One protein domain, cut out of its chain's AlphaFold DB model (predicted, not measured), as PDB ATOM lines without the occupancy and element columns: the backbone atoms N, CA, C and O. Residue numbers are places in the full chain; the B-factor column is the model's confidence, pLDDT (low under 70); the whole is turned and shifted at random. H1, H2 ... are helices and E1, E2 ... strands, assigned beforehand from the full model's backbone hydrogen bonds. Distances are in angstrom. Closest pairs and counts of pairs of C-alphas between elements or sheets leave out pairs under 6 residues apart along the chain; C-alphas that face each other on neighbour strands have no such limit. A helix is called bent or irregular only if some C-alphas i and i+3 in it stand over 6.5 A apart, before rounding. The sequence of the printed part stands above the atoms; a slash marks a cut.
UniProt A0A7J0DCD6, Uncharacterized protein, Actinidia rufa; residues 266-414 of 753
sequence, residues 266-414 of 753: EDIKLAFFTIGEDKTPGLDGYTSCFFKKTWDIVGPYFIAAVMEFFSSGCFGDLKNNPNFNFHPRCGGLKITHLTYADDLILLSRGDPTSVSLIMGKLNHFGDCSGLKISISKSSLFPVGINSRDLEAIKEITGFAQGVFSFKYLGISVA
ATOM      1  N   GLU A 266      99.695  81.534  57.060       76.19
ATOM      2  CA  GLU A 266     100.585  80.392  57.184       76.19
ATOM      3  C   GLU A 266     102.053  80.821  57.260       76.19
ATOM      4  O   GLU A 266     102.761  80.339  58.144       76.19
ATOM      5  N   ASP A 267     102.512  81.751  56.412       69.81
ATOM      6  CA  ASP A 267     103.886  82.277  56.450       69.81
ATOM      7  C   ASP A 267     104.183  82.986  57.777       69.81
ATOM      8  O   ASP A 267     105.218  82.739  58.403       69.81
ATOM      9  N   ILE A 268     103.261  83.838  58.244       69.62
ATOM     10  CA  ILE A 268     103.382  84.574  59.515       69.62
ATOM     11  C   ILE A 268     103.457  83.589  60.687       69.62
ATOM     12  O   ILE A 268     104.340  83.695  61.547       69.62
ATOM     13  N   LYS A 269     102.564  82.592  60.703       76.69
ATOM     14  CA  LYS A 269     102.531  81.534  61.717       76.69
ATOM     15  C   LYS A 269     103.800  80.684  61.675       76.69
ATOM     16  O   LYS A 269     104.409  80.459  62.720       76.69
ATOM     17  N   LEU A 270     104.248  80.254  60.496       76.62
ATOM     18  CA  LEU A 270     105.460  79.451  60.325       76.62
ATOM     19  C   LEU A 270     106.694  80.221  60.813       76.62
ATOM     20  O   LEU A 270     107.447  79.708  61.643       76.62
ATOM     21  N   ALA A 271     106.859  81.472  60.371       71.38
ATOM     22  CA  ALA A 271     107.953  82.347  60.777       71.38
ATOM     23  C   ALA A 271     107.994  82.529  62.303       71.38
ATOM     24  O   ALA A 271     109.041  82.299  62.916       71.38
ATOM     25  N   PHE A 272     106.856  82.836  62.939       72.00
ATOM     26  CA  PHE A 272     106.770  82.943  64.397       72.00
ATOM     27  C   PHE A 272     107.106  81.618  65.100       72.00
ATOM     28  O   PHE A 272     107.816  81.593  66.110       72.00
ATOM     29  N   PHE A 273     106.666  80.483  64.553       77.19
ATOM     30  CA  PHE A 273     106.936  79.173  65.140       77.19
ATOM     31  C   PHE A 273     108.404  78.723  65.007       77.19
ATOM     32  O   PHE A 273     108.838  77.926  65.843       77.19
ATOM     33  N   THR A 274     109.210  79.293  64.098       74.69
ATOM     34  CA  THR A 274     110.679  79.076  64.081       74.69
ATOM     35  C   THR A 274     111.426  79.734  65.252       74.69
ATOM     36  O   THR A 274     112.565  79.367  65.551       74.69
ATOM     37  N   ILE A 275     110.813  80.693  65.958       69.00
ATOM     38  CA  ILE A 275     111.441  81.396  67.086       69.00
ATOM     39  C   ILE A 275     111.618  80.425  68.267       69.00
ATOM     40  O   ILE A 275     110.663  79.781  68.696       69.00
ATOM     41  N   GLY A 276     112.829  80.325  68.825       68.50
ATOM     42  CA  GLY A 276     113.112  79.480  69.998       68.50
ATOM     43  C   GLY A 276     112.223  79.812  71.205       68.50
ATOM     44  O   GLY A 276     111.983  80.987  71.488       68.50
ATOM     45  N   GLU A 277     111.728  78.779  71.898       67.69
ATOM     46  CA  GLU A 277     110.754  78.875  73.010       67.69
ATOM     47  C   GLU A 277     111.239  79.686  74.224       67.69
ATOM     48  O   GLU A 277     110.436  80.174  75.024       67.69
ATOM     49  N   ASP A 278     112.555  79.820  74.352       60.91
ATOM     50  CA  ASP A 278     113.281  80.544  75.391       60.91
ATOM     51  C   ASP A 278     113.459  82.041  75.090       60.91
ATOM     52  O   ASP A 278     113.911  82.789  75.956       60.91
ATOM     53  N   LYS A 279     113.104  82.501  73.883       52.50
ATOM     54  CA  LYS A 279     113.217  83.911  73.494       52.50
ATOM     55  C   LYS A 279     112.012  84.730  73.958       52.50
ATOM     56  O   LYS A 279     110.867  84.395  73.654       52.50
ATOM     57  N   THR A 280     112.294  85.841  74.628       49.47
ATOM     58  CA  THR A 280     111.341  86.894  75.014       49.47
ATOM     59  C   THR A 280     111.347  88.027  73.978       49.47
ATOM     60  O   THR A 280     112.440  88.425  73.564       49.47
ATOM     61  N   PRO A 281     110.184  88.572  73.564       46.00
ATOM     62  CA  PRO A 281     110.131  89.752  72.695       46.00
ATOM     63  C   PRO A 281     110.390  91.076  73.432       46.00
ATOM     64  O   PRO A 281     111.022  91.954  72.855       46.00
ATOM     65  N   GLY A 282     109.923  91.220  74.680       45.09
ATOM     66  CA  GLY A 282     109.863  92.516  75.367       45.09
ATOM     67  C   GLY A 282     109.977  92.476  76.898       45.09
ATOM     68  O   GLY A 282     110.298  91.453  77.513       45.09
ATOM     69  N   LEU A 283     109.754  93.649  77.506       36.34
ATOM     70  CA  LEU A 283     109.856  93.932  78.951       36.34
ATOM     71  C   LEU A 283     108.764  93.259  79.804       36.34
ATOM     72  O   LEU A 283     108.931  93.102  81.011       36.34
ATOM     73  N   ASP A 284     107.668  92.866  79.164       46.75
ATOM     74  CA  ASP A 284     106.493  92.168  79.694       46.75
ATOM     75  C   ASP A 284     106.773  90.706  80.101       46.75
ATOM     76  O   ASP A 284     106.062  90.143  80.933       46.75
ATOM     77  N   GLY A 285     107.854  90.108  79.589       49.59
ATOM     78  CA  GLY A 285     108.412  88.857  80.110       49.59
ATOM     79  C   GLY A 285     107.800  87.556  79.575       49.59
ATOM     80  O   GLY A 285     108.302  86.483  79.920       49.59
ATOM     81  N   TYR A 286     106.779  87.608  78.717       56.53
ATOM     82  CA  TYR A 286     106.223  86.409  78.084       56.53
ATOM     83  C   TYR A 286     107.166  85.889  76.987       56.53
ATOM     84  O   TYR A 286     107.502  86.602  76.044       56.53
ATOM     85  N   THR A 287     107.620  84.634  77.085       71.25
ATOM     86  CA  THR A 287     108.438  84.029  76.015       71.25
ATOM     87  C   THR A 287     107.571  83.589  74.839       71.25
ATOM     88  O   THR A 287     106.362  83.406  74.976       71.25
ATOM     89  N   SER A 288     108.180  83.334  73.678       71.19
ATOM     90  CA  SER A 288     107.475  82.787  72.508       71.19
ATOM     91  C   SER A 288     106.698  81.492  72.824       71.19
ATOM     92  O   SER A 288     105.660  81.245  72.217       71.19
ATOM     93  N   CYS A 289     107.121  80.706  73.825       75.00
ATOM     94  CA  CYS A 289     106.392  79.534  74.326       75.00
ATOM     95  C   CYS A 289     104.973  79.869  74.838       75.00
ATOM     96  O   CYS A 289     104.076  79.040  74.700       75.00
ATOM     97  N   PHE A 290     104.752  81.064  75.404       78.62
ATOM     98  CA  PHE A 290     103.418  81.538  75.792       78.62
ATOM     99  C   PHE A 290     102.549  81.745  74.549       78.62
ATOM    100  O   PHE A 290     101.565  81.034  74.377       78.62
ATOM    101  N   PHE A 291     102.978  82.623  73.639       73.12
ATOM    102  CA  PHE A 291     102.255  82.958  72.408       73.12
ATOM    103  C   PHE A 291     101.985  81.741  71.508       73.12
ATOM    104  O   PHE A 291     100.919  81.652  70.912       73.12
ATOM    105  N   LYS A 292     102.902  80.763  71.440       80.38
ATOM    106  CA  LYS A 292     102.668  79.496  70.719       80.38
ATOM    107  C   LYS A 292     101.599  78.614  71.374       80.38
ATOM    108  O   LYS A 292     100.922  77.879  70.665       80.38
ATOM    109  N   LYS A 293     101.455  78.659  72.704       79.06
ATOM    110  CA  LYS A 293     100.451  77.891  73.469       79.06
ATOM    111  C   LYS A 293      99.099  78.588  73.569       79.06
ATOM    112  O   LYS A 293      98.101  77.918  73.791       79.06
ATOM    113  N   THR A 294      99.066  79.909  73.422       79.19
ATOM    114  CA  THR A 294      97.837  80.713  73.368       79.19
ATOM    115  C   THR A 294      97.467  81.113  71.940       79.19
ATOM    116  O   THR A 294      96.591  81.956  71.761       79.19
ATOM    117  N   TRP A 295      98.102  80.524  70.915       81.19
ATOM    118  CA  TRP A 295      97.950  80.940  69.516       81.19
ATOM    119  C   TRP A 295      96.506  80.858  69.016       81.19
ATOM    120  O   TRP A 295      96.090  81.694  68.227       81.19
ATOM    121  N   ASP A 296      95.703  79.927  69.518       77.81
ATOM    122  CA  ASP A 296      94.291  79.812  69.126       77.81
ATOM    123  C   ASP A 296      93.421  80.967  69.678       77.81
ATOM    124  O   ASP A 296      92.276  81.134  69.273       77.81
ATOM    125  N   ILE A 297      93.980  81.793  70.576       70.62
ATOM    126  CA  ILE A 297      93.367  82.999  71.154       70.62
ATOM    127  C   ILE A 297      94.046  84.269  70.620       70.62
ATOM    128  O   ILE A 297      93.367  85.188  70.175       70.62
ATOM    129  N   VAL A 298      95.384  84.347  70.669       72.81
ATOM    130  CA  VAL A 298      96.147  85.562  70.299       72.81
ATOM    131  C   VAL A 298      96.625  85.568  68.848       72.81
ATOM    132  O   VAL A 298      96.931  86.627  68.310       72.81
ATOM    133  N   GLY A 299      96.686  84.400  68.207       71.31
ATOM    134  CA  GLY A 299      97.153  84.221  66.834       71.31
ATOM    135  C   GLY A 299      96.332  84.989  65.801       71.31
ATOM    136  O   GLY A 299      96.961  85.660  64.994       71.31
ATOM    137  N   PRO A 300      94.983  84.993  65.834       70.06
ATOM    138  CA  PRO A 300      94.181  85.796  64.909       70.06
ATOM    139  C   PRO A 300      94.503  87.293  64.990       70.06
ATOM    140  O   PRO A 300      94.708  87.929  63.963       70.06
ATOM    141  N   TYR A 301      94.647  87.847  66.199       61.28
ATOM    142  CA  TYR A 301      95.017  89.255  66.398       61.28
ATOM    143  C   TYR A 301      96.470  89.546  65.995       61.28
ATOM    144  O   TYR A 301      96.755  90.591  65.420       61.28
ATOM    145  N   PHE A 302      97.395  88.619  66.261       66.12
ATOM    146  CA  PHE A 302      98.796  88.740  65.856       66.12
ATOM    147  C   PHE A 302      98.958  88.668  64.331       66.12
ATOM    148  O   PHE A 302      99.681  89.470  63.747       66.12
ATOM    149  N   ILE A 303      98.260  87.734  63.680       67.56
ATOM    150  CA  ILE A 303      98.197  87.613  62.223       67.56
ATOM    151  C   ILE A 303      97.556  88.866  61.632       67.56
ATOM    152  O   ILE A 303      98.158  89.452  60.742       67.56
ATOM    153  N   ALA A 304      96.421  89.333  62.161       55.84
ATOM    154  CA  ALA A 304      95.777  90.567  61.713       55.84
ATOM    155  C   ALA A 304      96.723  91.775  61.809       55.84
ATOM    156  O   ALA A 304      96.914  92.458  60.811       55.84
ATOM    157  N   ALA A 305      97.401  91.985  62.943       56.94
ATOM    158  CA  ALA A 305      98.345  93.093  63.116       56.94
ATOM    159  C   ALA A 305      99.584  92.993  62.199       56.94
ATOM    160  O   ALA A 305     100.098  94.006  61.726       56.94
ATOM    161  N   VAL A 306     100.077  91.782  61.909       59.97
ATOM    162  CA  VAL A 306     101.205  91.580  60.981       59.97
ATOM    163  C   VAL A 306     100.760  91.704  59.515       59.97
ATOM    164  O   VAL A 306     101.483  92.288  58.709       59.97
ATOM    165  N   MET A 307      99.560  91.236  59.167       58.56
ATOM    166  CA  MET A 307      98.926  91.456  57.863       58.56
ATOM    167  C   MET A 307      98.642  92.937  57.621       58.56
ATOM    168  O   MET A 307      98.923  93.446  56.539       58.56
ATOM    169  N   GLU A 308      98.148  93.648  58.631       54.44
ATOM    170  CA  GLU A 308      97.943  95.093  58.618       54.44
ATOM    171  C   GLU A 308      99.276  95.833  58.468       54.44
ATOM    172  O   GLU A 308      99.378  96.741  57.648       54.44
ATOM    173  N   PHE A 309     100.342  95.404  59.150       59.66
ATOM    174  CA  PHE A 309     101.692  95.939  58.947       59.66
ATOM    175  C   PHE A 309     102.200  95.734  57.505       59.66
ATOM    176  O   PHE A 309     102.762  96.659  56.910       59.66
ATOM    177  N   PHE A 310     101.968  94.561  56.902       51.50
ATOM    178  CA  PHE A 310     102.308  94.310  55.495       51.50
ATOM    179  C   PHE A 310     101.401  95.064  54.503       51.50
ATOM    180  O   PHE A 310     101.877  95.448  53.435       51.50
ATOM    181  N   SER A 311     100.138  95.322  54.852       47.31
ATOM    182  CA  SER A 311      99.139  95.964  53.978       47.31
ATOM    183  C   SER A 311      99.153  97.497  54.051       47.31
ATOM    184  O   SER A 311      98.914  98.159  53.046       47.31
ATOM    185  N   SER A 312      99.476  98.074  55.214       50.66
ATOM    186  CA  SER A 312      99.613  99.526  55.441       50.66
ATOM    187  C   SER A 312     100.978 100.083  55.005       50.66
ATOM    188  O   SER A 312     101.155 101.297  54.886       50.66
ATOM    189  N   GLY A 313     101.964  99.213  54.752       52.03
ATOM    190  CA  GLY A 313     103.151  99.523  53.946       52.03
ATOM    191  C   GLY A 313     104.059 100.649  54.461       52.03
ATOM    192  O   GLY A 313     104.850 101.192  53.686       52.03
ATOM    193  N   CYS A 314     103.988 101.022  55.744       54.78
ATOM    194  CA  CYS A 314     104.470 102.326  56.230       54.78
ATOM    195  C   CYS A 314     105.964 102.642  55.989       54.78
ATOM    196  O   CYS A 314     106.323 103.815  55.905       54.78
ATOM    197  N   PHE A 315     106.828 101.641  55.771       51.72
ATOM    198  CA  PHE A 315     108.229 101.840  55.353       51.72
ATOM    199  C   PHE A 315     108.600 101.206  53.998       51.72
ATOM    200  O   PHE A 315     109.766 101.265  53.598       51.72
ATOM    201  N   GLY A 316     107.638 100.610  53.285       53.16
ATOM    202  CA  GLY A 316     107.836 100.065  51.939       53.16
ATOM    203  C   GLY A 316     108.027 101.181  50.913       53.16
ATOM    204  O   GLY A 316     109.053 101.236  50.237       53.16
ATOM    205  N   ASP A 317     107.092 102.129  50.874       58.91
ATOM    206  CA  ASP A 317     107.063 103.209  49.876       58.91
ATOM    207  C   ASP A 317     108.279 104.135  49.960       58.91
ATOM    208  O   ASP A 317     108.802 104.577  48.938       58.91
ATOM    209  N   LEU A 318     108.793 104.381  51.172       65.31
ATOM    210  CA  LEU A 318     110.007 105.177  51.394       65.31
ATOM    211  C   LEU A 318     111.232 104.589  50.677       65.31
ATOM    212  O   LEU A 318     112.150 105.325  50.334       65.31
ATOM    213  N   LYS A 319     111.240 103.282  50.381       66.56
ATOM    214  CA  LYS A 319     112.305 102.651  49.591       66.56
ATOM    215  C   LYS A 319     112.232 102.991  48.096       66.56
ATOM    216  O   LYS A 319     113.208 102.760  47.380       66.56
ATOM    217  N   ASN A 320     111.097 103.497  47.617       68.62
ATOM    218  CA  ASN A 320     110.811 103.750  46.202       68.62
ATOM    219  C   ASN A 320     110.444 105.219  45.908       68.62
ATOM    220  O   ASN A 320     110.385 105.604  44.744       68.62
ATOM    221  N   ASN A 321     110.235 106.043  46.939       75.69
ATOM    222  CA  ASN A 321     109.985 107.476  46.816       75.69
ATOM    223  C   ASN A 321     111.262 108.212  46.342       75.69
ATOM    224  O   ASN A 321     112.266 108.179  47.058       75.69
ATOM    225  N   PRO A 322     111.251 108.909  45.186       76.75
ATOM    226  CA  PRO A 322     112.438 109.580  44.644       76.75
ATOM    227  C   PRO A 322     112.924 110.761  45.498       76.75
ATOM    228  O   PRO A 322     114.082 111.155  45.385       76.75
ATOM    229  N   ASN A 323     112.068 111.306  46.369       82.94
ATOM    230  CA  ASN A 323     112.399 112.418  47.260       82.94
ATOM    231  C   ASN A 323     112.990 111.953  48.606       82.94
ATOM    232  O   ASN A 323     113.423 112.790  49.397       82.94
ATOM    233  N   PHE A 324     113.012 110.643  48.888       82.31
ATOM    234  CA  PHE A 324     113.605 110.103  50.111       82.31
ATOM    235  C   PHE A 324     115.089 109.766  49.913       82.31
ATOM    236  O   PHE A 324     115.454 108.848  49.176       82.31
ATOM    237  N   ASN A 325     115.963 110.470  50.630       84.38
ATOM    238  CA  ASN A 325     117.390 110.189  50.641       84.38
ATOM    239  C   ASN A 325     117.747 109.238  51.796       84.38
ATOM    240  O   ASN A 325     117.664 109.584  52.978       84.38
ATOM    241  N   PHE A 326     118.246 108.050  51.459       81.75
ATOM    242  CA  PHE A 326     118.833 107.135  52.440       81.75
ATOM    243  C   PHE A 326     120.104 107.713  53.075       81.75
ATOM    244  O   PHE A 326     120.867 108.442  52.435       81.75
ATOM    245  N   HIS A 327     120.407 107.286  54.304       81.19
ATOM    246  CA  HIS A 327     121.723 107.511  54.903       81.19
ATOM    247  C   HIS A 327     122.838 106.962  53.972       81.19
ATOM    248  O   HIS A 327     122.670 105.862  53.432       81.19
ATOM    249  N   PRO A 328     123.993 107.643  53.780       78.25
ATOM    250  CA  PRO A 328     124.988 107.250  52.770       78.25
ATOM    251  C   PRO A 328     125.520 105.816  52.891       78.25
ATOM    252  O   PRO A 328     125.770 105.163  51.882       78.25
ATOM    253  N   ARG A 329     125.638 105.279  54.115       76.88
ATOM    254  CA  ARG A 329     126.041 103.876  54.351       76.88
ATOM    255  C   ARG A 329     124.875 102.872  54.267       76.88
ATOM    256  O   ARG A 329     125.081 101.700  54.545       76.88
ATOM    257  N   CYS A 330     123.663 103.295  53.912       79.12
ATOM    258  CA  CYS A 330     122.434 102.485  53.966       79.12
ATOM    259  C   CYS A 330     121.713 102.351  52.612       79.12
ATOM    260  O   CYS A 330     120.960 101.394  52.425       79.12
ATOM    261  N   GLY A 331     121.960 103.263  51.661       75.81
ATOM    262  CA  GLY A 331     121.214 103.353  50.398       75.81
ATOM    263  C   GLY A 331     121.244 102.104  49.513       75.81
ATOM    264  O   GLY A 331     120.195 101.693  49.029       75.81
ATOM    265  N   GLY A 332     122.399 101.445  49.356       76.12
ATOM    266  CA  GLY A 332     122.517 100.259  48.487       76.12
ATOM    267  C   GLY A 332     121.664  99.051  48.916       76.12
ATOM    268  O   GLY A 332     121.227  98.285  48.067       76.12
ATOM    269  N   LEU A 333     121.340  98.940  50.212       77.94
ATOM    270  CA  LEU A 333     120.412  97.932  50.755       77.94
ATOM    271  C   LEU A 333     119.028  98.517  51.092       77.94
ATOM    272  O   LEU A 333     118.208  97.855  51.726       77.94
ATOM    273  N   LYS A 334     118.776  99.777  50.712       78.50
ATOM    274  CA  LYS A 334     117.558 100.542  51.016       78.50
ATOM    275  C   LYS A 334     117.112 100.448  52.489       78.50
ATOM    276  O   LYS A 334     115.920 100.312  52.780       78.50
ATOM    277  N   ILE A 335     118.061 100.494  53.431       75.62
ATOM    278  CA  ILE A 335     117.762 100.407  54.872       75.62
ATOM    279  C   ILE A 335     117.218 101.756  55.350       75.62
ATOM    280  O   ILE A 335     117.933 102.755  55.293       75.62
ATOM    281  N   THR A 336     115.971 101.765  55.828       73.12
ATOM    282  CA  THR A 336     115.285 102.946  56.388       73.12
ATOM    283  C   THR A 336     115.109 102.876  57.907       73.12
ATOM    284  O   THR A 336     114.970 103.910  58.554       73.12
ATOM    285  N   HIS A 337     115.130 101.672  58.486       70.81
ATOM    286  CA  HIS A 337     114.910 101.436  59.912       70.81
ATOM    287  C   HIS A 337     115.589 100.149  60.404       70.81
ATOM    288  O   HIS A 337     115.960  99.285  59.606       70.81
ATOM    289  N   LEU A 338     115.711 100.020  61.726       70.00
ATOM    290  CA  LEU A 338     116.003  98.787  62.462       70.00
ATOM    291  C   LEU A 338     115.018  98.714  63.640       70.00
ATOM    292  O   LEU A 338     114.841  99.710  64.332       70.00
ATOM    293  N   THR A 339     114.387  97.566  63.880       64.06
ATOM    294  CA  THR A 339     113.366  97.391  64.931       64.06
ATOM    295  C   THR A 339     113.748  96.317  65.941       64.06
ATOM    296  O   THR A 339     114.317  95.282  65.584       64.06
ATOM    297  N   TYR A 340     113.377  96.530  67.202       54.16
ATOM    298  CA  TYR A 340     113.315  95.492  68.226       54.16
ATOM    299  C   TYR A 340     112.147  95.766  69.185       54.16
ATOM    300  O   TYR A 340     112.262  96.605  70.067       54.16
ATOM    301  N   ALA A 341     111.026  95.057  69.015       58.34
ATOM    302  CA  ALA A 341     109.766  95.364  69.706       58.34
ATOM    303  C   ALA A 341     109.358  96.842  69.512       58.34
ATOM    304  O   ALA A 341     109.182  97.255  68.367       58.34
ATOM    305  N   ASP A 342     109.213  97.616  70.590       56.59
ATOM    306  CA  ASP A 342     108.955  99.056  70.546       56.59
ATOM    307  C   ASP A 342     110.183  99.866  70.093       56.59
ATOM    308  O   ASP A 342     110.020 100.805  69.317       56.59
ATOM    309  N   ASP A 343     111.398  99.456  70.484       61.53
ATOM    310  CA  ASP A 343     112.680 100.101  70.157       61.53
ATOM    311  C   ASP A 343     112.943 100.162  68.627       61.53
ATOM    312  O   ASP A 343     113.620  99.322  68.024       61.53
ATOM    313  N   LEU A 344     112.406 101.207  67.991       69.81
ATOM    314  CA  LEU A 344     112.576 101.565  66.581       69.81
ATOM    315  C   LEU A 344     113.722 102.572  66.401       69.81
ATOM    316  O   LEU A 344     113.641 103.686  66.911       69.81
ATOM    317  N   ILE A 345     114.733 102.215  65.603       75.50
ATOM    318  CA  ILE A 345     115.782 103.104  65.075       75.50
ATOM    319  C   ILE A 345     115.442 103.492  63.634       75.50
ATOM    320  O   ILE A 345     115.177 102.617  62.810       75.50
ATOM    321  N   LEU A 346     115.548 104.779  63.293       80.00
ATOM    322  CA  LEU A 346     115.314 105.305  61.939       80.00
ATOM    323  C   LEU A 346     116.590 105.871  61.307       80.00
ATOM    324  O   LEU A 346     117.421 106.458  61.995       80.00
ATOM    325  N   LEU A 347     116.747 105.660  59.994       81.44
ATOM    326  CA  LEU A 347     117.980 105.901  59.241       81.44
ATOM    327  C   LEU A 347     117.693 106.614  57.907       81.44
ATOM    328  O   LEU A 347     117.284 105.993  56.925       81.44
ATOM    329  N   SER A 348     117.985 107.914  57.843       84.25
ATOM    330  CA  SER A 348     117.901 108.741  56.630       84.25
ATOM    331  C   SER A 348     119.171 109.569  56.420       84.25
ATOM    332  O   SER A 348     120.075 109.612  57.260       84.25
ATOM    333  N   ARG A 349     119.257 110.247  55.275       85.00
ATOM    334  CA  ARG A 349     120.119 111.419  55.126       85.00
ATOM    335  C   ARG A 349     119.567 112.544  56.010       85.00
ATOM    336  O   ARG A 349     118.358 112.654  56.214       85.00
ATOM    337  N   GLY A 350     120.468 113.356  56.556       82.88
ATOM    338  CA  GLY A 350     120.135 114.493  57.415       82.88
ATOM    339  C   GLY A 350     119.642 115.713  56.636       82.88
ATOM    340  O   GLY A 350     120.210 116.784  56.804       82.88
ATOM    341  N   ASP A 351     118.642 115.542  55.770       85.94
ATOM    342  CA  ASP A 351     117.933 116.639  55.104       85.94
ATOM    343  C   ASP A 351     116.472 116.735  55.592       85.94
ATOM    344  O   ASP A 351     115.854 115.699  55.871       85.94
ATOM    345  N   PRO A 352     115.897 117.954  55.698       87.44
ATOM    346  CA  PRO A 352     114.534 118.152  56.199       87.44
ATOM    347  C   PRO A 352     113.469 117.363  55.424       87.44
ATOM    348  O   PRO A 352     112.538 116.839  56.030       87.44
ATOM    349  N   THR A 353     113.624 117.216  54.104       88.25
ATOM    350  CA  THR A 353     112.691 116.476  53.238       88.25
ATOM    351  C   THR A 353     112.597 115.005  53.635       88.25
ATOM    352  O   THR A 353     111.503 114.489  53.858       88.25
ATOM    353  N   SER A 354     113.734 114.323  53.778       86.56
ATOM    354  CA  SER A 354     113.775 112.891  54.094       86.56
ATOM    355  C   SER A 354     113.308 112.599  55.521       86.56
ATOM    356  O   SER A 354     112.691 111.560  55.758       86.56
ATOM    357  N   VAL A 355     113.543 113.520  56.463       86.81
ATOM    358  CA  VAL A 355     112.998 113.417  57.826       86.81
ATOM    359  C   VAL A 355     111.492 113.693  57.849       86.81
ATOM    360  O   VAL A 355     110.760 112.942  58.484       86.81
ATOM    361  N   SER A 356     111.006 114.697  57.114       87.25
ATOM    362  CA  SER A 356     109.570 114.990  56.986       87.25
ATOM    363  C   SER A 356     108.795 113.813  56.379       87.25
ATOM    364  O   SER A 356     107.753 113.423  56.899       87.25
ATOM    365  N   LEU A 357     109.350 113.151  55.355       85.19
ATOM    366  CA  LEU A 357     108.775 111.928  54.777       85.19
ATOM    367  C   LEU A 357     108.709 110.761  55.780       85.19
ATOM    368  O   LEU A 357     107.748 109.991  55.758       85.19
ATOM    369  N   ILE A 358     109.697 110.635  56.674       83.44
ATOM    370  CA  ILE A 358     109.660 109.666  57.779       83.44
ATOM    371  C   ILE A 358     108.589 110.044  58.807       83.44
ATOM    372  O   ILE A 358     107.769 109.196  59.154       83.44
ATOM    373  N   MET A 359     108.557 111.297  59.269       83.88
ATOM    374  CA  MET A 359     107.577 111.760  60.257       83.88
ATOM    375  C   MET A 359     106.145 111.643  59.729       83.88
ATOM    376  O   MET A 359     105.276 111.165  60.448       83.88
ATOM    377  N   GLY A 360     105.902 111.966  58.456       82.12
ATOM    378  CA  GLY A 360     104.604 111.770  57.810       82.12
ATOM    379  C   GLY A 360     104.162 110.304  57.783       82.12
ATOM    380  O   GLY A 360     103.001 110.015  58.061       82.12
ATOM    381  N   LYS A 361     105.077 109.358  57.521       78.44
ATOM    382  CA  LYS A 361     104.770 107.917  57.581       78.44
ATOM    383  C   LYS A 361     104.590 107.389  59.009       78.44
ATOM    384  O   LYS A 361     103.756 106.510  59.200       78.44
ATOM    385  N   LEU A 362     105.309 107.919  60.002       75.38
ATOM    386  CA  LEU A 362     105.080 107.586  61.416       75.38
ATOM    387  C   LEU A 362     103.740 108.123  61.928       75.38
ATOM    388  O   LEU A 362     103.033 107.407  62.629       75.38
ATOM    389  N   ASN A 363     103.395 109.364  61.575       77.94
ATOM    390  CA  ASN A 363     102.121 109.972  61.945       77.94
ATOM    391  C   ASN A 363     100.974 109.176  61.317       77.94
ATOM    392  O   ASN A 363     100.134 108.685  62.051       77.94
ATOM    393  N   HIS A 364     101.036 108.898  60.010       71.19
ATOM    394  CA  HIS A 364     100.056 108.053  59.323       71.19
ATOM    395  C   HIS A 364      99.922 106.649  59.944       71.19
ATOM    396  O   HIS A 364      98.809 106.157  60.108       71.19
ATOM    397  N   PHE A 365     101.032 106.015  60.344       66.94
ATOM    398  CA  PHE A 365     100.988 104.754  61.091       66.94
ATOM    399  C   PHE A 365     100.247 104.908  62.429       66.94
ATOM    400  O   PHE A 365      99.416 104.066  62.771       66.94
ATOM    401  N   GLY A 366     100.518 105.985  63.169       63.28
ATOM    402  CA  GLY A 366      99.843 106.308  64.426       63.28
ATOM    403  C   GLY A 366      98.365 106.670  64.262       63.28
ATOM    404  O   GLY A 366      97.563 106.289  65.107       63.28
ATOM    405  N   ASP A 367      97.992 107.322  63.161       66.06
ATOM    406  CA  ASP A 367      96.603 107.626  62.801       66.06
ATOM    407  C   ASP A 367      95.827 106.334  62.488       66.06
ATOM    408  O   ASP A 367      94.688 106.175  62.918       66.06
ATOM    409  N   CYS A 368      96.455 105.378  61.791       56.62
ATOM    410  CA  CYS A 368      95.866 104.067  61.501       56.62
ATOM    411  C   CYS A 368      95.730 103.174  62.743       56.62
ATOM    412  O   CYS A 368      94.706 102.521  62.909       56.62
ATOM    413  N   SER A 369      96.746 103.136  63.610       59.56
ATOM    414  CA  SER A 369      96.810 102.194  64.744       59.56
ATOM    415  C   SER A 369      96.479 102.813  66.113       59.56
ATOM    416  O   SER A 369      96.625 102.156  67.141       59.56
ATOM    417  N   GLY A 370      96.044 104.080  66.156       58.41
ATOM    418  CA  GLY A 370      95.768 104.842  67.388       58.41
ATOM    419  C   GLY A 370      97.016 105.186  68.220       58.41
ATOM    420  O   GLY A 370      96.909 105.694  69.336       58.41
ATOM    421  N   LEU A 371      98.206 104.885  67.696       58.66
ATOM    422  CA  LEU A 371      99.459 104.699  68.425       58.66
ATOM    423  C   LEU A 371     100.387 105.931  68.324       58.66
ATOM    424  O   LEU A 371     100.987 106.189  67.281       58.66
ATOM    425  N   LYS A 372     100.597 106.667  69.427       66.44
ATOM    426  CA  LYS A 372     101.346 107.951  69.420       66.44
ATOM    427  C   LYS A 372     102.819 107.896  69.862       66.44
ATOM    428  O   LYS A 372     103.160 107.284  70.873       66.44
ATOM    429  N   ILE A 373     103.674 108.639  69.144       71.69
ATOM    430  CA  ILE A 373     105.103 108.885  69.433       71.69
ATOM    431  C   ILE A 373     105.323 109.486  70.834       71.69
ATOM    432  O   ILE A 373     104.803 110.553  71.159       71.69
ATOM    433  N   SER A 374     106.200 108.874  71.636       77.25
ATOM    434  CA  SER A 374     106.667 109.446  72.908       77.25
ATOM    435  C   SER A 374     107.884 110.372  72.719       77.25
ATOM    436  O   SER A 374     109.025 109.970  72.944       77.25
ATOM    437  N   ILE A 375     107.629 111.639  72.359       79.94
ATOM    438  CA  ILE A 375     108.644 112.685  72.078       79.94
ATOM    439  C   ILE A 375     109.742 112.759  73.157       79.94
ATOM    440  O   ILE A 375     110.919 112.867  72.831       79.94
ATOM    441  N   SER A 376     109.386 112.655  74.442       73.62
ATOM    442  CA  SER A 376     110.328 112.751  75.573       73.62
ATOM    443  C   SER A 376     111.271 111.551  75.743       73.62
ATOM    444  O   SER A 376     112.212 111.624  76.531       73.62
ATOM    445  N   LYS A 377     111.033 110.453  75.015       75.25
ATOM    446  CA  LYS A 377     111.939 109.298  74.897       75.25
ATOM    447  C   LYS A 377     112.657 109.263  73.542       75.25
ATOM    448  O   LYS A 377     113.616 108.512  73.382       75.25
ATOM    449  N   SER A 378     112.213 110.076  72.587       81.25
ATOM    450  CA  SER A 378     112.840 110.259  71.283       81.25
ATOM    451  C   SER A 378     114.000 111.252  71.368       81.25
ATOM    452  O   SER A 378     113.992 112.202  72.149       81.25
ATOM    453  N   SER A 379     115.056 111.022  70.590       84.62
ATOM    454  CA  SER A 379     116.238 111.891  70.576       84.62
ATOM    455  C   SER A 379     116.967 111.793  69.245       84.62
ATOM    456  O   SER A 379     117.228 110.692  68.776       84.62
ATOM    457  N   LEU A 380     117.318 112.932  68.655       86.88
ATOM    458  CA  LEU A 380     118.013 113.029  67.373       86.88
ATOM    459  C   LEU A 380     119.534 113.050  67.588       86.88
ATOM    460  O   LEU A 380     120.033 113.921  68.297       86.88
ATOM    461  N   PHE A 381     120.289 112.157  66.944       84.12
ATOM    462  CA  PHE A 381     121.761 112.097  67.055       84.12
ATOM    463  C   PHE A 381     122.470 112.575  65.763       84.12
ATOM    464  O   PHE A 381     123.021 111.755  65.031       84.12
ATOM    465  N   PRO A 382     122.438 113.874  65.409       80.25
ATOM    466  CA  PRO A 382     122.899 114.369  64.109       80.25
ATOM    467  C   PRO A 382     124.405 114.174  63.878       80.25
ATOM    468  O   PRO A 382     125.221 114.442  64.762       80.25
ATOM    469  N   VAL A 383     124.786 113.781  62.657       74.19
ATOM    470  CA  VAL A 383     126.189 113.650  62.223       74.19
ATOM    471  C   VAL A 383     126.349 114.217  60.818       74.19
ATOM    472  O   VAL A 383     125.607 113.856  59.910       74.19
ATOM    473  N   GLY A 384     127.321 115.116  60.637       73.19
ATOM    474  CA  GLY A 384     127.646 115.712  59.334       73.19
ATOM    475  C   GLY A 384     126.618 116.711  58.781       73.19
ATOM    476  O   GLY A 384     126.800 117.186  57.664       73.19
ATOM    477  N   ILE A 385     125.565 117.041  59.537       82.31
ATOM    478  CA  ILE A 385     124.581 118.075  59.174       82.31
ATOM    479  C   ILE A 385     125.133 119.468  59.526       82.31
ATOM    480  O   ILE A 385     125.847 119.625  60.518       82.31
ATOM    481  N   ASN A 386     124.782 120.484  58.737       85.00
ATOM    482  CA  ASN A 386     124.956 121.890  59.112       85.00
ATOM    483  C   ASN A 386     123.852 122.351  60.094       85.00
ATOM    484  O   ASN A 386     122.806 121.718  60.207       85.00
ATOM    485  N   SER A 387     124.060 123.475  60.785       86.44
ATOM    486  CA  SER A 387     123.108 123.978  61.790       86.44
ATOM    487  C   SER A 387     121.724 124.322  61.224       86.44
ATOM    488  O   SER A 387     120.728 124.080  61.889       86.44
ATOM    489  N   ARG A 388     121.625 124.832  59.987       88.94
ATOM    490  CA  ARG A 388     120.332 125.228  59.396       88.94
ATOM    491  C   ARG A 388     119.416 124.021  59.200       88.94
ATOM    492  O   ARG A 388     118.274 124.045  59.646       88.94
ATOM    493  N   ASP A 389     119.929 122.976  58.557       85.25
ATOM    494  CA  ASP A 389     119.152 121.760  58.306       85.25
ATOM    495  C   ASP A 389     118.865 121.013  59.618       85.25
ATOM    496  O   ASP A 389     117.790 120.440  59.775       85.25
ATOM    497  N   LEU A 390     119.785 121.062  60.590       86.12
ATOM    498  CA  LEU A 390     119.575 120.503  61.927       86.12
ATOM    499  C   LEU A 390     118.452 121.217  62.696       86.12
ATOM    500  O   LEU A 390     117.613 120.551  63.299       86.12
ATOM    501  N   GLU A 391     118.422 122.547  62.672       88.69
ATOM    502  CA  GLU A 391     117.390 123.334  63.348       88.69
ATOM    503  C   GLU A 391     116.015 123.109  62.693       88.69
ATOM    504  O   GLU A 391     115.060 122.792  63.398       88.69
ATOM    505  N   ALA A 392     115.931 123.088  61.357       88.94
ATOM    506  CA  ALA A 392     114.704 122.711  60.643       88.94
ATOM    507  C   ALA A 392     114.251 121.265  60.948       88.94
ATOM    508  O   ALA A 392     113.061 120.988  61.086       88.94
ATOM    509  N   ILE A 393     115.186 120.320  61.109       88.44
ATOM    510  CA  ILE A 393     114.872 118.940  61.521       88.44
ATOM    511  C   ILE A 393     114.343 118.888  62.968       88.44
ATOM    512  O   ILE A 393     113.447 118.091  63.253       88.44
ATOM    513  N   LYS A 394     114.841 119.730  63.882       88.06
ATOM    514  CA  LYS A 394     114.299 119.852  65.249       88.06
ATOM    515  C   LYS A 394     112.875 120.407  65.237       88.06
ATOM    516  O   LYS A 394     112.034 119.877  65.952       88.06
ATOM    517  N   GLU A 395     112.588 121.401  64.397       89.12
ATOM    518  CA  GLU A 395     111.235 121.950  64.214       89.12
ATOM    519  C   GLU A 395     110.255 120.907  63.644       89.12
ATOM    520  O   GLU A 395     109.152 120.757  64.163       89.12
ATOM    521  N   ILE A 396     110.674 120.122  62.643       87.12
ATOM    522  CA  ILE A 396     109.858 119.052  62.030       87.12
ATOM    523  C   ILE A 396     109.561 117.897  63.000       87.12
ATOM    524  O   ILE A 396     108.524 117.245  62.883       87.12
ATOM    525  N   THR A 397     110.479 117.592  63.921       86.81
ATOM    526  CA  THR A 397     110.398 116.383  64.762       86.81
ATOM    527  C   THR A 397     109.988 116.632  66.212       86.81
ATOM    528  O   THR A 397     109.443 115.737  66.853       86.81
ATOM    529  N   GLY A 398     110.295 117.807  66.766       84.56
ATOM    530  CA  GLY A 398     110.183 118.094  68.197       84.56
ATOM    531  C   GLY A 398     111.178 117.331  69.090       84.56
ATOM    532  O   GLY A 398     111.078 117.420  70.313       84.56
ATOM    533  N   PHE A 399     112.127 116.567  68.531       86.56
ATOM    534  CA  PHE A 399     113.028 115.724  69.328       86.56
ATOM    535  C   PHE A 399     114.213 116.506  69.904       86.56
ATOM    536  O   PHE A 399     114.883 117.278  69.214       86.56
ATOM    537  N   ALA A 400     114.545 116.220  71.164       84.44
ATOM    538  CA  ALA A 400     115.773 116.703  71.785       84.44
ATOM    539  C   ALA A 400     117.018 116.161  71.059       84.44
ATOM    540  O   ALA A 400     117.042 115.021  70.590       84.44
ATOM    541  N   GLN A 401     118.088 116.956  70.997       84.44
ATOM    542  CA  GLN A 401     119.360 116.502  70.436       84.44
ATOM    543  C   GLN A 401     120.083 115.579  71.430       84.44
ATOM    544  O   GLN A 401     120.490 116.005  72.510       84.44
ATOM    545  N   GLY A 402     120.253 114.314  71.052       78.75
ATOM    546  CA  GLY A 402     120.930 113.296  71.844       78.75
ATOM    547  C   GLY A 402     122.458 113.359  71.740       78.75
ATOM    548  O   GLY A 402     123.026 113.790  70.735       78.75
ATOM    549  N   VAL A 403     123.139 112.872  72.781       74.38
ATOM    550  CA  VAL A 403     124.605 112.757  72.839       74.38
ATOM    551  C   VAL A 403     125.016 111.294  72.655       74.38
ATOM    552  O   VAL A 403     124.568 110.423  73.400       74.38
ATOM    553  N   PHE A 404     125.882 111.010  71.676       64.69
ATOM    554  CA  PHE A 404     126.421 109.662  71.447       64.69
ATOM    555  C   PHE A 404     127.026 109.071  72.738       64.69
ATOM    556  O   PHE A 404     127.717 109.771  73.474       64.69
ATOM    557  N   SER A 405     126.810 107.770  72.980       66.25
ATOM    558  CA  SER A 405     126.808 107.093  74.298       66.25
ATOM    559  C   SER A 405     125.440 107.011  75.010       66.25
ATOM    560  O   SER A 405     125.386 106.877  76.238       66.25
ATOM    561  N   PHE A 406     124.338 106.988  74.257       71.25
ATOM    562  CA  PHE A 406     123.031 106.516  74.742       71.25
ATOM    563  C   PHE A 406     123.016 104.978  74.903       71.25
ATOM    564  O   PHE A 406     123.977 104.293  74.537       71.25
ATOM    565  N   LYS A 407     121.940 104.418  75.473       69.94
ATOM    566  CA  LYS A 407     121.779 102.967  75.684       69.94
ATOM    567  C   LYS A 407     120.730 102.391  74.733       69.94
ATOM    568  O   LYS A 407     119.615 102.888  74.713       69.94
ATOM    569  N   TYR A 408     121.065 101.303  74.047       70.94
ATOM    570  CA  TYR A 408     120.159 100.516  73.205       70.94
ATOM    571  C   TYR A 408     120.219  99.048  73.641       70.94
ATOM    572  O   TYR A 408     121.315  98.506  73.814       70.94
ATOM    573  N   LEU A 409     119.068  98.425  73.914       67.94
ATOM    574  CA  LEU A 409     118.958  97.055  74.460       67.94
ATOM    575  C   LEU A 409     119.860  96.781  75.692       67.94
ATOM    576  O   LEU A 409     120.290  95.661  75.960       67.94
ATOM    577  N   GLY A 410     120.172  97.827  76.466       68.50
ATOM    578  CA  GLY A 410     121.041  97.764  77.648       68.50
ATOM    579  C   GLY A 410     122.554  97.854  77.390       68.50
ATOM    580  O   GLY A 410     123.317  97.827  78.360       68.50
ATOM    581  N   ILE A 411     123.000  98.003  76.137       71.62
ATOM    582  CA  ILE A 411     124.396  98.273  75.750       71.62
ATOM    583  C   ILE A 411     124.554  99.759  75.402       71.62
ATOM    584  O   ILE A 411     123.644 100.373  74.855       71.62
ATOM    585  N   SER A 412     125.709 100.357  75.715       73.12
ATOM    586  CA  SER A 412     126.002 101.740  75.304       73.12
ATOM    587  C   SER A 412     126.409 101.780  73.827       73.12
ATOM    588  O   SER A 412     127.339 101.073  73.442       73.12
ATOM    589  N   VAL A 413     125.761 102.621  73.019       71.69
ATOM    590  CA  VAL A 413     126.094 102.845  71.603       71.69
ATOM    591  C   VAL A 413     126.814 104.184  71.474       71.69
ATOM    592  O   VAL A 413     126.270 105.227  71.834       71.69
ATOM    593  N   ALA A 414     128.051 104.170  70.980       66.88
ATOM    594  CA  ALA A 414     128.891 105.358  70.855       66.88
ATOM    595  C   ALA A 414     129.722 105.310  69.569       66.88
ATOM    596  O   ALA A 414     130.206 104.243  69.199       66.88
TER     597      ALA A 414
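Overview. This is residues 266 to 414 of the 753 residues of an uncharacterized protein of Actinidia rufa (UniProt A0A7J0DCD6). An elongated model of two lobes: a loose head of H1, H2 and H3 at one end, and H4 and H5 side by side in the larger lobe, H5 beside the first part of H4. The small hairpin E1 and E2 lies near the middle, and a second hairpin, E3 and E4, is set off from it. The printed part has 149 residues, ordered H1 H2 H3 E1 E2 H4 H5 E3 E4, mostly helix, with two antiparallel two-stranded sheets. It is only just compact, close to loose, with a radius of gyration of the C-alphas of 17.6 A and spans of 53 by 33 by 31 A.

Along the chain. H1, residues 266 to 273, begins at C-alpha 266 (100.585, 80.392, 57.184). H2 is residues 288 to 293; H3, residues 295 to 312, is 23.4 A long and only just irregular, with C-alphas 297 and 300 6.9 A apart. E1 is residues 337 to 340 and E2 343 to 346. H4, residues 352 to 369, measures 25.3 A, and H5, residues 387 to 397, 15.1 A. E3 is residues 406 to 408; E4, 411 to 413, ends at C-alpha 413 (126.094, 102.845, 71.603).

Arrangement. H1 touches H3, through residues 299 to 306 of H3 alone; the closest C-alphas, of Ile 268 and Ile 303, are 6.6 A apart. H2 is close to H3 but not clearly touching, at 7.0 A between the C-alphas of Phe 291 and Val 298. In the hairpin E1 and E2, N 338 and O 345 are 2.9 A apart, within hydrogen-bond range. H4 touches H5 with residues 352 to 359 alone, the same way at a shallow tilt of 10 degrees; the closest C-alphas, of Pro 352 and Ile 393, are 5.4 A apart. In the hairpin E3 and E4, N 408 and O 411 are 2.9 A apart. Every O i to N i+4 pair is within range in H1, H2, H4 and H5, and 12 of 14 in H3.

Size, cuts and confidence. The C-alphas of Asp 296 and Arg 388, the two farthest apart, are 53.2 A apart. The printed part has no cut; the links H1 to H2, H3 to E1 and H4 to H5 are long. Mean pLDDT of the printed part is 72.2, with 54 residues under 70, among them 275 to 286 and 301 to 320.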